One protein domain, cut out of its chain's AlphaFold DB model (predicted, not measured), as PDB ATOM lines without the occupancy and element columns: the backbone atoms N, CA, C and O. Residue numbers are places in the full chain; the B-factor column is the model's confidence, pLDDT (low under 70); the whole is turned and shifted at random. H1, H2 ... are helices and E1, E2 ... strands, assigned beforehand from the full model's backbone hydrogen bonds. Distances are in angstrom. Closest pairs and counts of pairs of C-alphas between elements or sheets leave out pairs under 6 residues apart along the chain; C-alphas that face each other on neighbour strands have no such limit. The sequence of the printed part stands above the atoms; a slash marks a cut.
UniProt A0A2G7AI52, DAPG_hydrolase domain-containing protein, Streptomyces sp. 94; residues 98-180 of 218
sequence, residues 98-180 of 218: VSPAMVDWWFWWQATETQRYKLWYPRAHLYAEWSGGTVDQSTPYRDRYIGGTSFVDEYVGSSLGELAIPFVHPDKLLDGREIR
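What this domain is: This is residues 98 to 180 of the 218 residues of the protein "DAPG_hydrolase domain-containing protein" of Streptomyces sp. 94 (UniProt A0A2G7AI52). What does this domain look like? A twisted wall of three strands, E1, E2 and E3, has H1 and H2 on one face near E1 and E2; H1 stands up from the wall, and the short H3 packs on H1 away from the sheet. After E3 a tail with no named element, residues 167 to 180, leads away, and its residues 172 to 177 stick out. How is it made up and how large is it? The 83 printed residues hold three named helices and three named strands in the order H1 H2 E1 H3 E2 E3, class mixed, with an antiparallel sheet of order E1 E2 E3. It is only just compact, close to loose, with a radius of gyration of the C-alphas of 13.9 A and spans of 38 by 30 by 27 A.

Where its parts are: Where are the strands? E1 is residues 125 to 130, 14.5 A long, E2 is residues 149 to 156, 18.6 A, and E3 is residues 159 to 166, 20.8 A, ending at C-alpha 166 at (-21.073, 20.164, -54.083). E2 bends by 67 degrees at residue 153 and E3 by 51 degrees at residue 162. Where are the helices? H1, residues 100 to 111, begins at C-alpha 100 at (-8.894, 20.642, -38.321) and is 17.5 A long. H2 is residues 114 to 120, 10.5 A, and H3 is residues 141 to 144, 5.2 A.

How they stand to each other: How do the strands pair? E1 and E2 are antiparallel, with N 129 and O 151 2.9 A apart, within hydrogen-bond range. E2 and E3 form an antiparallel hairpin, with N 161 and O 154 2.8 A apart, within range. The sheet is twisted, its C-alphas up to 4.0 A off the best plane. Where are H1 and H2? They are on the same face, two layers, helices on one face of a sheet. H1 stands up from the sheet at 62 degrees, its height over the sheet 13.2 A; the closest C-alphas of H2 and E1, Thr 114 and Ala 128, are 4.6 A apart. How do the helices meet? H1 and H2 touch only at the corner, with residues 109 to 111 of H1 alone, closest C-alphas Gln 110 and Tyr 117 at 4.8 A. H1 touches H3, closest C-alphas Asp 104 and Arg 142 at 5.1 A; H2 and H3 are apart. Are the helix backbones within range? O i to N i+4 pairs are within hydrogen-bond range in 6 of 8 for H1 and 1 of 3 for H2, which has 3 of 4 O i to N i+3 pairs within range; H3 is too short for an i+4 pair.

The domain as a whole: How far does it reach? The two C-alphas farthest apart, of Ser 138 and Ser 158, are 40.5 A apart. Are there cuts or long links? The printed part has no cut and no long link; E1 to H3 is short and the other links are tight. Where is confidence low? Residues 175 to 180 are under 70, against a mean pLDDT of the printed part of 90.7.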
ATOM      1  N   VAL A  98     -10.357  16.820 -31.491       97.31
ATOM      2  CA  VAL A  98     -10.373  16.747 -32.956       97.31
ATOM      3  C   VAL A  98      -9.604  17.944 -33.510       97.31
ATOM      4  O   VAL A  98      -9.835  19.083 -33.105       97.31
ATOM      5  N   SER A  99      -8.641  17.692 -34.398       96.62
ATOM      6  CA  SER A  99      -7.908  18.752 -35.098       96.62
ATOM      7  C   SER A  99      -8.595  19.104 -36.426       96.62
ATOM      8  O   SER A  99      -9.293  18.256 -36.982       96.62
ATOM      9  N   PRO A 100      -8.358  20.298 -37.001       94.25
ATOM     10  CA  PRO A 100      -8.894  20.642 -38.321       94.25
ATOM     11  C   PRO A 100      -8.537  19.619 -39.412       94.25
ATOM     12  O   PRO A 100      -9.388  19.244 -40.206       94.25
ATOM     13  N   ALA A 101      -7.315  19.073 -39.386       95.38
ATOM     14  CA  ALA A 101      -6.889  18.053 -40.345       95.38
ATOM     15  C   ALA A 101      -7.668  16.728 -40.217       95.38
ATOM     16  O   ALA A 101      -7.841  16.027 -41.210       95.38
ATOM     17  N   MET A 102      -8.149  16.376 -39.015       97.56
ATOM     18  CA  MET A 102      -9.030  15.214 -38.825       97.56
ATOM     19  C   MET A 102     -10.420  15.459 -39.418       97.56
ATOM     20  O   MET A 102     -11.032  14.520 -39.916       97.56
ATOM     21  N   VAL A 103     -10.900  16.707 -39.391       96.81
ATOM     22  CA  VAL A 103     -12.155  17.096 -40.047       96.81
ATOM     23  C   VAL A 103     -11.998  17.014 -41.564       96.81
ATOM     24  O   VAL A 103     -12.797  16.342 -42.206       96.81
ATOM     25  N   ASP A 104     -10.932  17.598 -42.127       96.25
ATOM     26  CA  ASP A 104     -10.654  17.500 -43.568       96.25
ATOM     27  C   ASP A 104     -10.545  16.019 -44.010       96.25
ATOM     28  O   ASP A 104     -11.100  15.627 -45.034       96.25
ATOM     29  N   TRP A 105      -9.874  15.168 -43.218       95.94
ATOM     30  CA  TRP A 105      -9.806  13.720 -43.471       95.94
ATOM     31  C   TRP A 105     -11.185  13.057 -43.468       95.94
ATOM     32  O   TRP A 105     -11.480  12.267 -44.364       95.94
ATOM     33  N   TRP A 106     -12.017  13.369 -42.470       97.44
ATOM     34  CA  TRP A 106     -13.337  12.770 -42.305       97.44
ATOM     35  C   TRP A 106     -14.242  13.042 -43.505       97.44
ATOM     36  O   TRP A 106     -14.827  12.100 -44.033       97.44
ATOM     37  N   PHE A 107     -14.311  14.297 -43.966       95.75
ATOM     38  CA  PHE A 107     -15.192  14.701 -45.068       95.75
ATOM     39  C   PHE A 107     -14.864  14.001 -46.389       95.75
ATOM     40  O   PHE A 107     -15.781  13.639 -47.121       95.75
ATOM     41  N   TRP A 108     -13.585  13.728 -46.652       93.50
ATOM     42  CA  TRP A 108     -13.186  12.854 -47.753       93.50
ATOM     43  C   TRP A 108     -13.516  11.381 -47.464       93.50
ATOM     44  O   TRP A 108     -14.169  10.713 -48.261       93.50
ATOM     45  N   TRP A 109     -13.066  10.853 -46.322       95.38
ATOM     46  CA  TRP A 109     -13.088   9.416 -46.037       95.38
ATOM     47  C   TRP A 109     -14.502   8.833 -45.987       95.38
ATOM     48  O   TRP A 109     -14.721   7.727 -46.490       95.38
ATOM     49  N   GLN A 110     -15.445   9.573 -45.401       96.12
ATOM     50  CA  GLN A 110     -16.824   9.132 -45.207       96.12
ATOM     51  C   GLN A 110     -17.593   9.017 -46.536       96.12
ATOM     52  O   GLN A 110     -18.346   8.065 -46.716       96.12
ATOM     53  N   ALA A 111     -17.333   9.922 -47.490       92.62
ATOM     54  CA  ALA A 111     -18.064  10.006 -48.758       92.62
ATOM     55  C   ALA A 111     -17.744   8.843 -49.712       92.62
ATOM     56  O   ALA A 111     -18.506   8.546 -50.625       92.62
ATOM     57  N   THR A 112     -16.601   8.181 -49.508       92.06
ATOM     58  CA  THR A 112     -16.102   7.128 -50.411       92.06
ATOM     59  C   THR A 112     -16.762   5.762 -50.212       92.06
ATOM     60  O   THR A 112     -16.487   4.846 -50.980       92.06
ATOM     61  N   GLU A 113     -17.584   5.581 -49.173       95.62
ATOM     62  CA  GLU A 113     -18.242   4.304 -48.898       95.62
ATOM     63  C   GLU A 113     -19.474   4.496 -47.999       95.62
ATOM     64  O   GLU A 113     -19.363   5.008 -46.884       95.62
ATOM     65  N   THR A 114     -20.640   4.008 -48.436       97.69
ATOM     66  CA  THR A 114     -21.917   4.168 -47.712       97.69
ATOM     67  C   THR A 114     -21.840   3.722 -46.245       97.69
ATOM     68  O   THR A 114     -22.336   4.420 -45.361       97.69
ATOM     69  N   GLN A 115     -21.175   2.604 -45.932       98.19
ATOM     70  CA  GLN A 115     -21.069   2.131 -44.544       98.19
ATOM     71  C   GLN A 115     -20.268   3.086 -43.645       98.19
ATOM     72  O   GLN A 115     -20.521   3.129 -42.442       98.19
ATOM     73  N   ARG A 116     -19.345   3.883 -44.202       98.19
ATOM     74  CA  ARG A 116     -18.601   4.913 -43.458       98.19
ATOM     75  C   ARG A 116     -19.478   6.118 -43.163       98.19
ATOM     76  O   ARG A 116     -19.490   6.581 -42.028       98.19
ATOM     77  N   TYR A 117     -20.247   6.577 -44.150       98.38
ATOM     78  CA  TYR A 117     -21.208   7.664 -43.960       98.38
ATOM     79  C   TYR A 117     -22.252   7.320 -42.892       98.38
ATOM     80  O   TYR A 117     -22.561   8.141 -42.023       98.38
ATOM     81  N   LYS A 118     -22.710   6.063 -42.864       98.38
ATOM     82  CA  LYS A 118     -23.618   5.538 -41.836       98.38
ATOM     83  C   LYS A 118     -23.062   5.624 -40.414       98.38
ATOM     84  O   LYS A 118     -23.844   5.824 -39.489       98.38
ATOM     85  N   LEU A 119     -21.739   5.539 -40.213       98.19
ATOM     86  CA  LEU A 119     -21.130   5.720 -38.883       98.19
ATOM     87  C   LEU A 119     -21.451   7.096 -38.281       98.19
ATOM     88  O   LEU A 119     -21.490   7.227 -37.061       98.19
ATOM     89  N   TRP A 120     -21.655   8.115 -39.122       97.44
ATOM     90  CA  TRP A 120     -21.918   9.480 -38.674       97.44
ATOM     91  C   TRP A 120     -23.305   9.615 -38.039       97.44
ATOM     92  O   TRP A 120     -23.435  10.144 -36.936       97.44
ATOM     93  N   TYR A 121     -24.338   9.121 -38.724       97.12
ATOM     94  CA  TYR A 121     -25.714   9.176 -38.242       97.12
ATOM     95  C   TYR A 121     -26.457   7.867 -38.573       97.12
ATOM     96  O   TYR A 121     -27.206   7.788 -39.552       97.12
ATOM     97  N   PRO A 122     -26.318   6.840 -37.714       96.69
ATOM     98  CA  PRO A 122     -26.942   5.521 -37.868       96.69
ATOM     99  C   PRO A 122     -28.454   5.512 -38.123       96.69
ATOM    100  O   PRO A 122     -28.987   4.554 -38.675       96.69
ATOM    101  N   ARG A 123     -29.151   6.557 -37.666       95.69
ATOM    102  CA  ARG A 123     -30.612   6.689 -37.719       95.69
ATOM    103  C   ARG A 123     -31.137   7.507 -38.910       95.69
ATOM    104  O   ARG A 123     -32.347   7.677 -38.987       95.69
ATOM    105  N   ALA A 124     -30.273   8.004 -39.797       97.81
ATOM    106  CA  ALA A 124     -30.681   8.910 -40.874       97.81
ATOM    107  C   ALA A 124     -29.927   8.709 -42.187       97.81
ATOM    108  O   ALA A 124     -30.524   8.896 -43.238       97.81
ATOM    109  N   HIS A 125     -28.652   8.324 -42.155       98.31
ATOM    110  CA  HIS A 125     -27.865   8.158 -43.374       98.31
ATOM    111  C   HIS A 125     -28.136   6.787 -44.003       98.31
ATOM    112  O   HIS A 125     -27.974   5.759 -43.338       98.31
ATOM    113  N   LEU A 126     -28.543   6.754 -45.274       98.25
ATOM    114  CA  LEU A 126     -28.865   5.508 -45.982       98.25
ATOM    115  C   LEU A 126     -27.852   5.185 -47.082       98.25
ATOM    116  O   LEU A 126     -27.572   4.008 -47.318       98.25
ATOM    117  N   TYR A 127     -27.311   6.207 -47.742       97.94
ATOM    118  CA  TYR A 127     -26.419   6.050 -48.885       97.94
ATOM    119  C   TYR A 127     -25.477   7.247 -49.026       97.94
ATOM    120  O   TYR A 127     -25.862   8.377 -48.732       97.94
ATOM    121  N   ALA A 128     -24.258   6.977 -49.488       97.00
ATOM    122  CA  ALA A 128     -23.318   7.983 -49.965       97.00
ATOM    123  C   ALA A 128     -22.536   7.464 -51.172       97.00
ATOM    124  O   ALA A 128     -22.057   6.321 -51.168       97.00
ATOM    125  N   GLU A 129     -22.353   8.349 -52.145       95.38
ATOM    126  CA  GLU A 129     -21.462   8.189 -53.285       95.38
ATOM    127  C   GLU A 129     -20.711   9.493 -53.553       95.38
ATOM    128  O   GLU A 129     -21.260  10.593 -53.459       95.38
ATOM    129  N   TRP A 130     -19.436   9.360 -53.901       93.62
ATOM    130  CA  TRP A 130     -18.575  10.483 -54.233       93.62
ATOM    131  C   TRP A 130     -18.408  10.608 -55.744       93.62
ATOM    132  O   TRP A 130     -18.000   9.654 -56.401       93.62
ATOM    133  N   SER A 131     -18.656  11.801 -56.293       90.38
ATOM    134  CA  SER A 131     -18.507  12.050 -57.732       90.38
ATOM    135  C   SER A 131     -17.055  12.193 -58.196       90.38
ATOM    136  O   SER A 131     -16.796  12.234 -59.398       90.38
ATOM    137  N   GLY A 132     -16.111  12.394 -57.272       79.06
ATOM    138  CA  GLY A 132     -14.707  12.604 -57.614       79.06
ATOM    139  C   GLY A 132     -13.987  11.292 -57.918       79.06
ATOM    140  O   GLY A 132     -14.293  10.245 -57.354       79.06
ATOM    141  N   GLY A 133     -13.006  11.362 -58.818       73.88
ATOM    142  CA  GLY A 133     -12.188  10.211 -59.196       73.88
ATOM    143  C   GLY A 133     -11.190   9.779 -58.119       73.88
ATOM    144  O   GLY A 133     -11.147  10.313 -57.008       73.88
ATOM    145  N   THR A 134     -10.343   8.811 -58.471       74.75
ATOM    146  CA  THR A 134      -9.235   8.364 -57.622       74.75
ATOM    147  C   THR A 134      -8.341   9.542 -57.253       74.75
ATOM    148  O   THR A 134      -7.852  10.257 -58.126       74.75
ATOM    149  N   VAL A 135      -8.105   9.721 -55.956       81.19
ATOM    150  CA  VAL A 135      -7.280  10.815 -55.445       81.19
ATOM    151  C   VAL A 135      -5.890  10.308 -55.086       81.19
ATOM    152  O   VAL A 135      -5.755   9.251 -54.464       81.19
ATOM    153  N   ASP A 136      -4.861  11.077 -55.440       84.56
ATOM    154  CA  ASP A 136      -3.495  10.818 -54.996       84.56
ATOM    155  C   ASP A 136      -3.416  10.881 -53.460       84.56
ATOM    156  O   ASP A 136      -3.845  11.833 -52.801       84.56
ATOM    157  N   GLN A 137      -2.852   9.833 -52.862       81.75
ATOM    158  CA  GLN A 137      -2.687   9.743 -51.417       81.75
ATOM    159  C   GLN A 137      -1.648  10.726 -50.864       81.75
ATOM    160  O   GLN A 137      -1.601  10.904 -49.644       81.75
ATOM    161  N   SER A 138      -0.848  11.373 -51.714       88.19
ATOM    162  CA  SER A 138       0.062  12.452 -51.317       88.19
ATOM    163  C   SER A 138      -0.652  13.803 -51.128       88.19
ATOM    164  O   SER A 138      -0.174  14.659 -50.383       88.19
ATOM    165  N   THR A 139      -1.831  13.979 -51.733       89.06
ATOM    166  CA  THR A 139      -2.601  15.227 -51.701       89.06
ATOM    167  C   THR A 139      -3.146  15.523 -50.293       89.06
ATOM    168  O   THR A 139      -3.642  14.601 -49.628       89.06
ATOM    169  N   PRO A 140      -3.113  16.782 -49.808       92.06
ATOM    170  CA  PRO A 140      -3.758  17.165 -48.550       92.06
ATOM    171  C   PRO A 140      -5.242  16.780 -48.526       92.06
ATOM    172  O   PRO A 140      -5.923  16.900 -49.538       92.06
ATOM    173  N   TYR A 141      -5.771  16.337 -47.379       92.94
ATOM    174  CA  TYR A 141      -7.143  15.802 -47.298       92.94
ATOM    175  C   TYR A 141      -8.219  16.751 -47.831       92.94
ATOM    176  O   TYR A 141      -9.141  16.301 -48.503       92.94
ATOM    177  N   ARG A 142      -8.064  18.053 -47.579       93.00
ATOM    178  CA  ARG A 142      -8.972  19.094 -48.064       93.00
ATOM    179  C   ARG A 142      -9.123  19.086 -49.583       93.00
ATOM    180  O   ARG A 142     -10.235  19.118 -50.103       93.00
ATOM    181  N   ASP A 143      -8.005  18.967 -50.283       91.31
ATOM    182  CA  ASP A 143      -7.969  19.011 -51.743       91.31
ATOM    183  C   ASP A 143      -8.474  17.696 -52.364       91.31
ATOM    184  O   ASP A 143      -8.644  17.606 -53.575       91.31
ATOM    185  N   ARG A 144      -8.756  16.669 -51.544       91.94
ATOM    186  CA  ARG A 144      -9.333  15.399 -52.006       91.94
ATOM    187  C   ARG A 144     -10.845  15.428 -52.172       91.94
ATOM    188  O   ARG A 144     -11.379  14.531 -52.821       91.94
ATOM    189  N   TYR A 145     -11.529  16.385 -51.548       92.12
ATOM    190  CA  TYR A 145     -12.985  16.499 -51.638       92.12
ATOM    191  C   TYR A 145     -13.454  17.855 -52.176       92.12
ATOM    192  O   TYR A 145     -14.527  17.929 -52.764       92.12
ATOM    193  N   ILE A 146     -12.680  18.937 -52.049       92.62
ATOM    194  CA  ILE A 146     -13.066  20.204 -52.687       92.62
ATOM    195  C   ILE A 146     -13.123  20.030 -54.214       92.62
ATOM    196  O   ILE A 146     -12.195  19.519 -54.833       92.62
ATOM    197  N   GLY A 147     -14.217  20.492 -54.820       90.69
ATOM    198  CA  GLY A 147     -14.491  20.432 -56.254       90.69
ATOM    199  C   GLY A 147     -15.364  19.253 -56.688       90.69
ATOM    200  O   GLY A 147     -15.839  19.266 -57.821       90.69
ATOM    201  N   GLY A 148     -15.599  18.265 -55.821       91.50
ATOM    202  CA  GLY A 148     -16.524  17.166 -56.104       91.50
ATOM    203  C   GLY A 148     -17.874  17.308 -55.402       91.50
ATOM    204  O   GLY A 148     -18.095  18.219 -54.601       91.50
ATOM    205  N   THR A 149     -18.764  16.367 -55.695       94.62
ATOM    206  CA  THR A 149     -20.128  16.310 -55.174       94.62
ATOM    207  C   THR A 149     -20.333  15.016 -54.397       94.62
ATOM    208  O   THR A 149     -20.038  13.931 -54.897       94.62
ATOM    209  N   SER A 150     -20.857  15.130 -53.176       95.81
ATOM    210  CA  SER A 150     -21.356  13.981 -52.420       95.81
ATOM    211  C   SER A 150     -22.831  13.810 -52.732       95.81
ATOM    212  O   SER A 150     -23.625  14.709 -52.455       95.81
ATOM    213  N   PHE A 151     -23.194  12.669 -53.300       97.06
ATOM    214  CA  PHE A 151     -24.584  12.273 -53.458       97.06
ATOM    215  C   PHE A 151     -24.994  11.443 -52.254       97.06
ATOM    216  O   PHE A 151     -24.335  10.449 -51.948       97.06
ATOM    217  N   VAL A 152     -26.047  11.860 -51.561       97.94
ATOM    218  CA  VAL A 152     -26.511  11.193 -50.344       97.94
ATOM    219  C   VAL A 152     -28.013  10.984 -50.386       97.94
ATOM    220  O   VAL A 152     -28.752  11.858 -50.833       97.94
ATOM    221  N   ASP A 153     -28.443   9.836 -49.873       98.12
ATOM    222  CA  ASP A 153     -29.838   9.633 -49.501       98.12
ATOM    223  C   ASP A 153     -29.893   9.606 -47.972       98.12
ATOM    224  O   ASP A 153     -29.269   8.747 -47.328       98.12
ATOM    225  N   GLU A 154     -30.600  10.563 -47.379       98.38
ATOM    226  CA  GLU A 154     -30.679  10.697 -45.927       98.38
ATOM    227  C   GLU A 154     -32.016  11.251 -45.441       98.38
ATOM    228  O   GLU A 154     -32.703  12.005 -46.131       98.38
ATOM    229  N   TYR A 155     -32.388  10.877 -44.220       98.31
ATOM    230  CA  TYR A 155     -33.520  11.488 -43.541       98.31
ATOM    231  C   TYR A 155     -33.126  12.823 -42.913       98.31
ATOM    232  O   TYR A 155     -32.282  12.878 -42.019       98.31
ATOM    233  N   VAL A 156     -33.835  13.885 -43.289       95.06
ATOM    234  CA  VAL A 156     -33.828  15.162 -42.572       95.06
ATOM    235  C   VAL A 156     -35.166  15.287 -41.851       95.06
ATOM    236  O   VAL A 156     -36.210  15.547 -42.450       95.06
ATOM    237  N   GLY A 157     -35.155  15.013 -40.546       92.44
ATOM    238  CA  GLY A 157     -36.391  14.792 -39.796       92.44
ATOM    239  C   GLY A 157     -37.072  13.497 -40.245       92.44
ATOM    240  O   GLY A 157     -36.468  12.430 -40.188       92.44
ATOM    241  N   SER A 158     -38.334  13.578 -40.670       94.81
ATOM    242  CA  SER A 158     -39.103  12.432 -41.182       94.81
ATOM    243  C   SER A 158     -39.083  12.299 -42.708       94.81
ATOM    244  O   SER A 158     -39.677  11.363 -43.240       94.81
ATOM    245  N   SER A 159     -38.439  13.228 -43.414       96.81
ATOM    246  CA  SER A 159     -38.436  13.280 -44.877       96.81
ATOM    247  C   SER A 159     -37.149  12.686 -45.429       96.81
ATOM    248  O   SER A 159     -36.065  13.086 -45.008       96.81
ATOM    249  N   LEU A 160     -37.271  11.750 -46.370       97.25
ATOM    250  CA  LEU A 160     -36.130  11.231 -47.120       97.25
ATOM    251  C   LEU A 160     -35.756  12.238 -48.212       97.25
ATOM    252  O   LEU A 160     -36.593  12.576 -49.048       97.25
ATOM    253  N   GLY A 161     -34.517  12.720 -48.183       96.50
ATOM    254  CA  GLY A 161     -33.940  13.573 -49.213       96.50
ATOM    255  C   GLY A 161     -32.948  12.802 -50.075       96.50
ATOM    256  O   GLY A 161     -32.138  12.042 -49.549       96.50
ATOM    257  N   GLU A 162     -32.998  13.038 -51.385       96.81
ATOM    258  CA  GLU A 162     -31.947  12.666 -52.336       96.81
ATOM    259  C   GLU A 162     -31.166  13.941 -52.669       96.81
ATOM    260  O   GLU A 162     -31.667  14.827 -53.368       96.81
ATOM    261  N   LEU A 163     -29.971  14.087 -52.100       96.19
ATOM    262  CA  LEU A 163     -29.229  15.345 -52.098       96.19
ATOM    263  C   LEU A 163     -27.933  15.227 -52.896       96.19
ATOM    264  O   LEU A 163     -27.212  14.233 -52.821       96.19
ATOM    265  N   ALA A 164     -27.606  16.297 -53.617       96.31
ATOM    266  CA  ALA A 164     -26.309  16.508 -54.241       96.31
ATOM    267  C   ALA A 164     -25.611  17.671 -53.530       96.31
ATOM    268  O   ALA A 164     -26.074  18.809 -53.595       96.31
ATOM    269  N   ILE A 165     -24.506  17.386 -52.842       95.12
ATOM    270  CA  ILE A 165     -23.780  18.358 -52.019       95.12
ATOM    271  C   ILE A 165     -22.433  18.667 -52.688       95.12
ATOM    272  O   ILE A 165     -21.474  17.909 -52.501       95.12
ATOM    273  N   PRO A 166     -22.335  19.742 -53.493       94.25
ATOM    274  CA  PRO A 166     -21.073  20.164 -54.083       94.25
ATOM    275  C   PRO A 166     -20.187  20.838 -53.031       94.25
ATOM    276  O   PRO A 166     -20.574  21.821 -52.397       94.25
ATOM    277  N   PHE A 167     -18.962  20.346 -52.878       93.38
ATOM    278  CA  PHE A 167     -17.960  20.987 -52.036       93.38
ATOM    279  C   PHE A 167     -17.194  22.017 -52.854       93.38
ATOM    280  O   PHE A 167     -16.498  21.684 -53.810       93.38
ATOM    281  N   VAL A 168     -17.284  23.284 -52.465       92.19
ATOM    282  CA  VAL A 168     -16.574  24.385 -53.124       92.19
ATOM    283  C   VAL A 168     -15.524  24.989 -52.204       92.19
ATOM    284  O   VAL A 168     -15.611  24.889 -50.982       92.19
ATOM    285  N   HIS A 169     -14.518  25.635 -52.795       91.00
ATOM    286  CA  HIS A 169     -13.600  26.452 -52.012       91.00
ATOM    287  C   HIS A 169     -14.385  27.604 -51.354       91.00
ATOM    288  O   HIS A 169     -15.186  28.231 -52.056       91.00
ATOM    289  N   PRO A 170     -14.166  27.909 -50.059       87.75
ATOM    290  CA  PRO A 170     -14.903  28.961 -49.361       87.75
ATOM    291  C   PRO A 170     -14.879  30.320 -50.064       87.75
ATOM    292  O   PRO A 170     -15.888  31.011 -50.057       87.75
ATOM    293  N   ASP A 171     -13.786  30.676 -50.745       84.94
ATOM    294  CA  ASP A 171     -13.673  31.947 -51.481       84.94
ATOM    295  C   ASP A 171     -14.775  32.144 -52.537       84.94
ATOM    296  O   ASP A 171     -15.100  33.282 -52.865       84.94
ATOM    297  N   LYS A 172     -15.392  31.059 -53.038       84.62
ATOM    298  CA  LYS A 172     -16.550  31.138 -53.947       84.62
ATOM    299  C   LYS A 172     -17.830  31.627 -53.263       84.62
ATOM    300  O   LYS A 172     -18.737  32.074 -53.951       84.62
ATOM    301  N   LEU A 173     -17.918  31.491 -51.942       79.12
ATOM    302  CA  LEU A 173     -19.063  31.893 -51.120       79.12
ATOM    303  C   LEU A 173     -18.798  33.191 -50.345       79.12
ATOM    304  O   LEU A 173     -19.738  33.810 -49.864       79.12
ATOM    305  N   LEU A 174     -17.531  33.592 -50.212       71.94
ATOM    306  CA  LEU A 174     -17.102  34.766 -49.445       71.94
ATOM    307  C   LEU A 174     -16.807  36.002 -50.315       71.94
ATOM    308  O   LEU A 174     -16.284  36.985 -49.793       71.94
ATOM    309  N   ASP A 175     -17.083  35.945 -51.622       62.03
ATOM    310  CA  ASP A 175     -16.814  37.017 -52.599       62.03
ATOM    311  C   ASP A 175     -15.387  37.602 -52.482       62.03
ATOM    312  O   ASP A 175     -15.165  38.805 -52.350       62.03
ATOM    313  N   GLY A 176     -14.387  36.715 -52.414       56.09
ATOM    314  CA  GLY A 176     -12.973  37.101 -52.324       56.09
ATOM    315  C   GLY A 176     -12.512  37.661 -50.969       56.09
ATOM    316  O   GLY A 176     -11.348  38.047 -50.847       56.09
ATOM    317  N   ARG A 177     -13.365  37.691 -49.933       58.97
ATOM    318  CA  ARG A 177     -12.951  38.068 -48.571       58.97
ATOM    319  C   ARG A 177     -12.156  36.936 -47.920       58.97
ATOM    320  O   ARG A 177     -12.609  35.796 -47.852       58.97
ATOM    321  N   GLU A 178     -10.965  37.259 -47.421       57.97
ATOM    322  CA  GLU A 178     -10.048  36.270 -46.850       57.97
ATOM    323  C   GLU A 178     -10.571  35.706 -45.517       57.97
ATOM    324  O   GLU A 178     -10.952  36.450 -44.610       57.97
ATOM    325  N   ILE A 179     -10.526  34.377 -45.364       63.69
ATOM    326  CA  ILE A 179     -10.744  33.719 -44.070       63.69
ATOM    327  C   ILE A 179      -9.612  34.125 -43.133       63.69
ATOM    328  O   ILE A 179      -8.471  33.661 -43.250       63.69
ATOM    329  N   ARG A 180      -9.936  34.960 -42.149       61.72
ATOM    330  CA  ARG A 180      -8.968  35.429 -41.165       61.72
ATOM    331  C   ARG A 180      -8.536  34.261 -40.281       61.72
ATOM    332  O   ARG A 180      -9.282  33.779 -39.434       61.72
TER     333      ARG A 180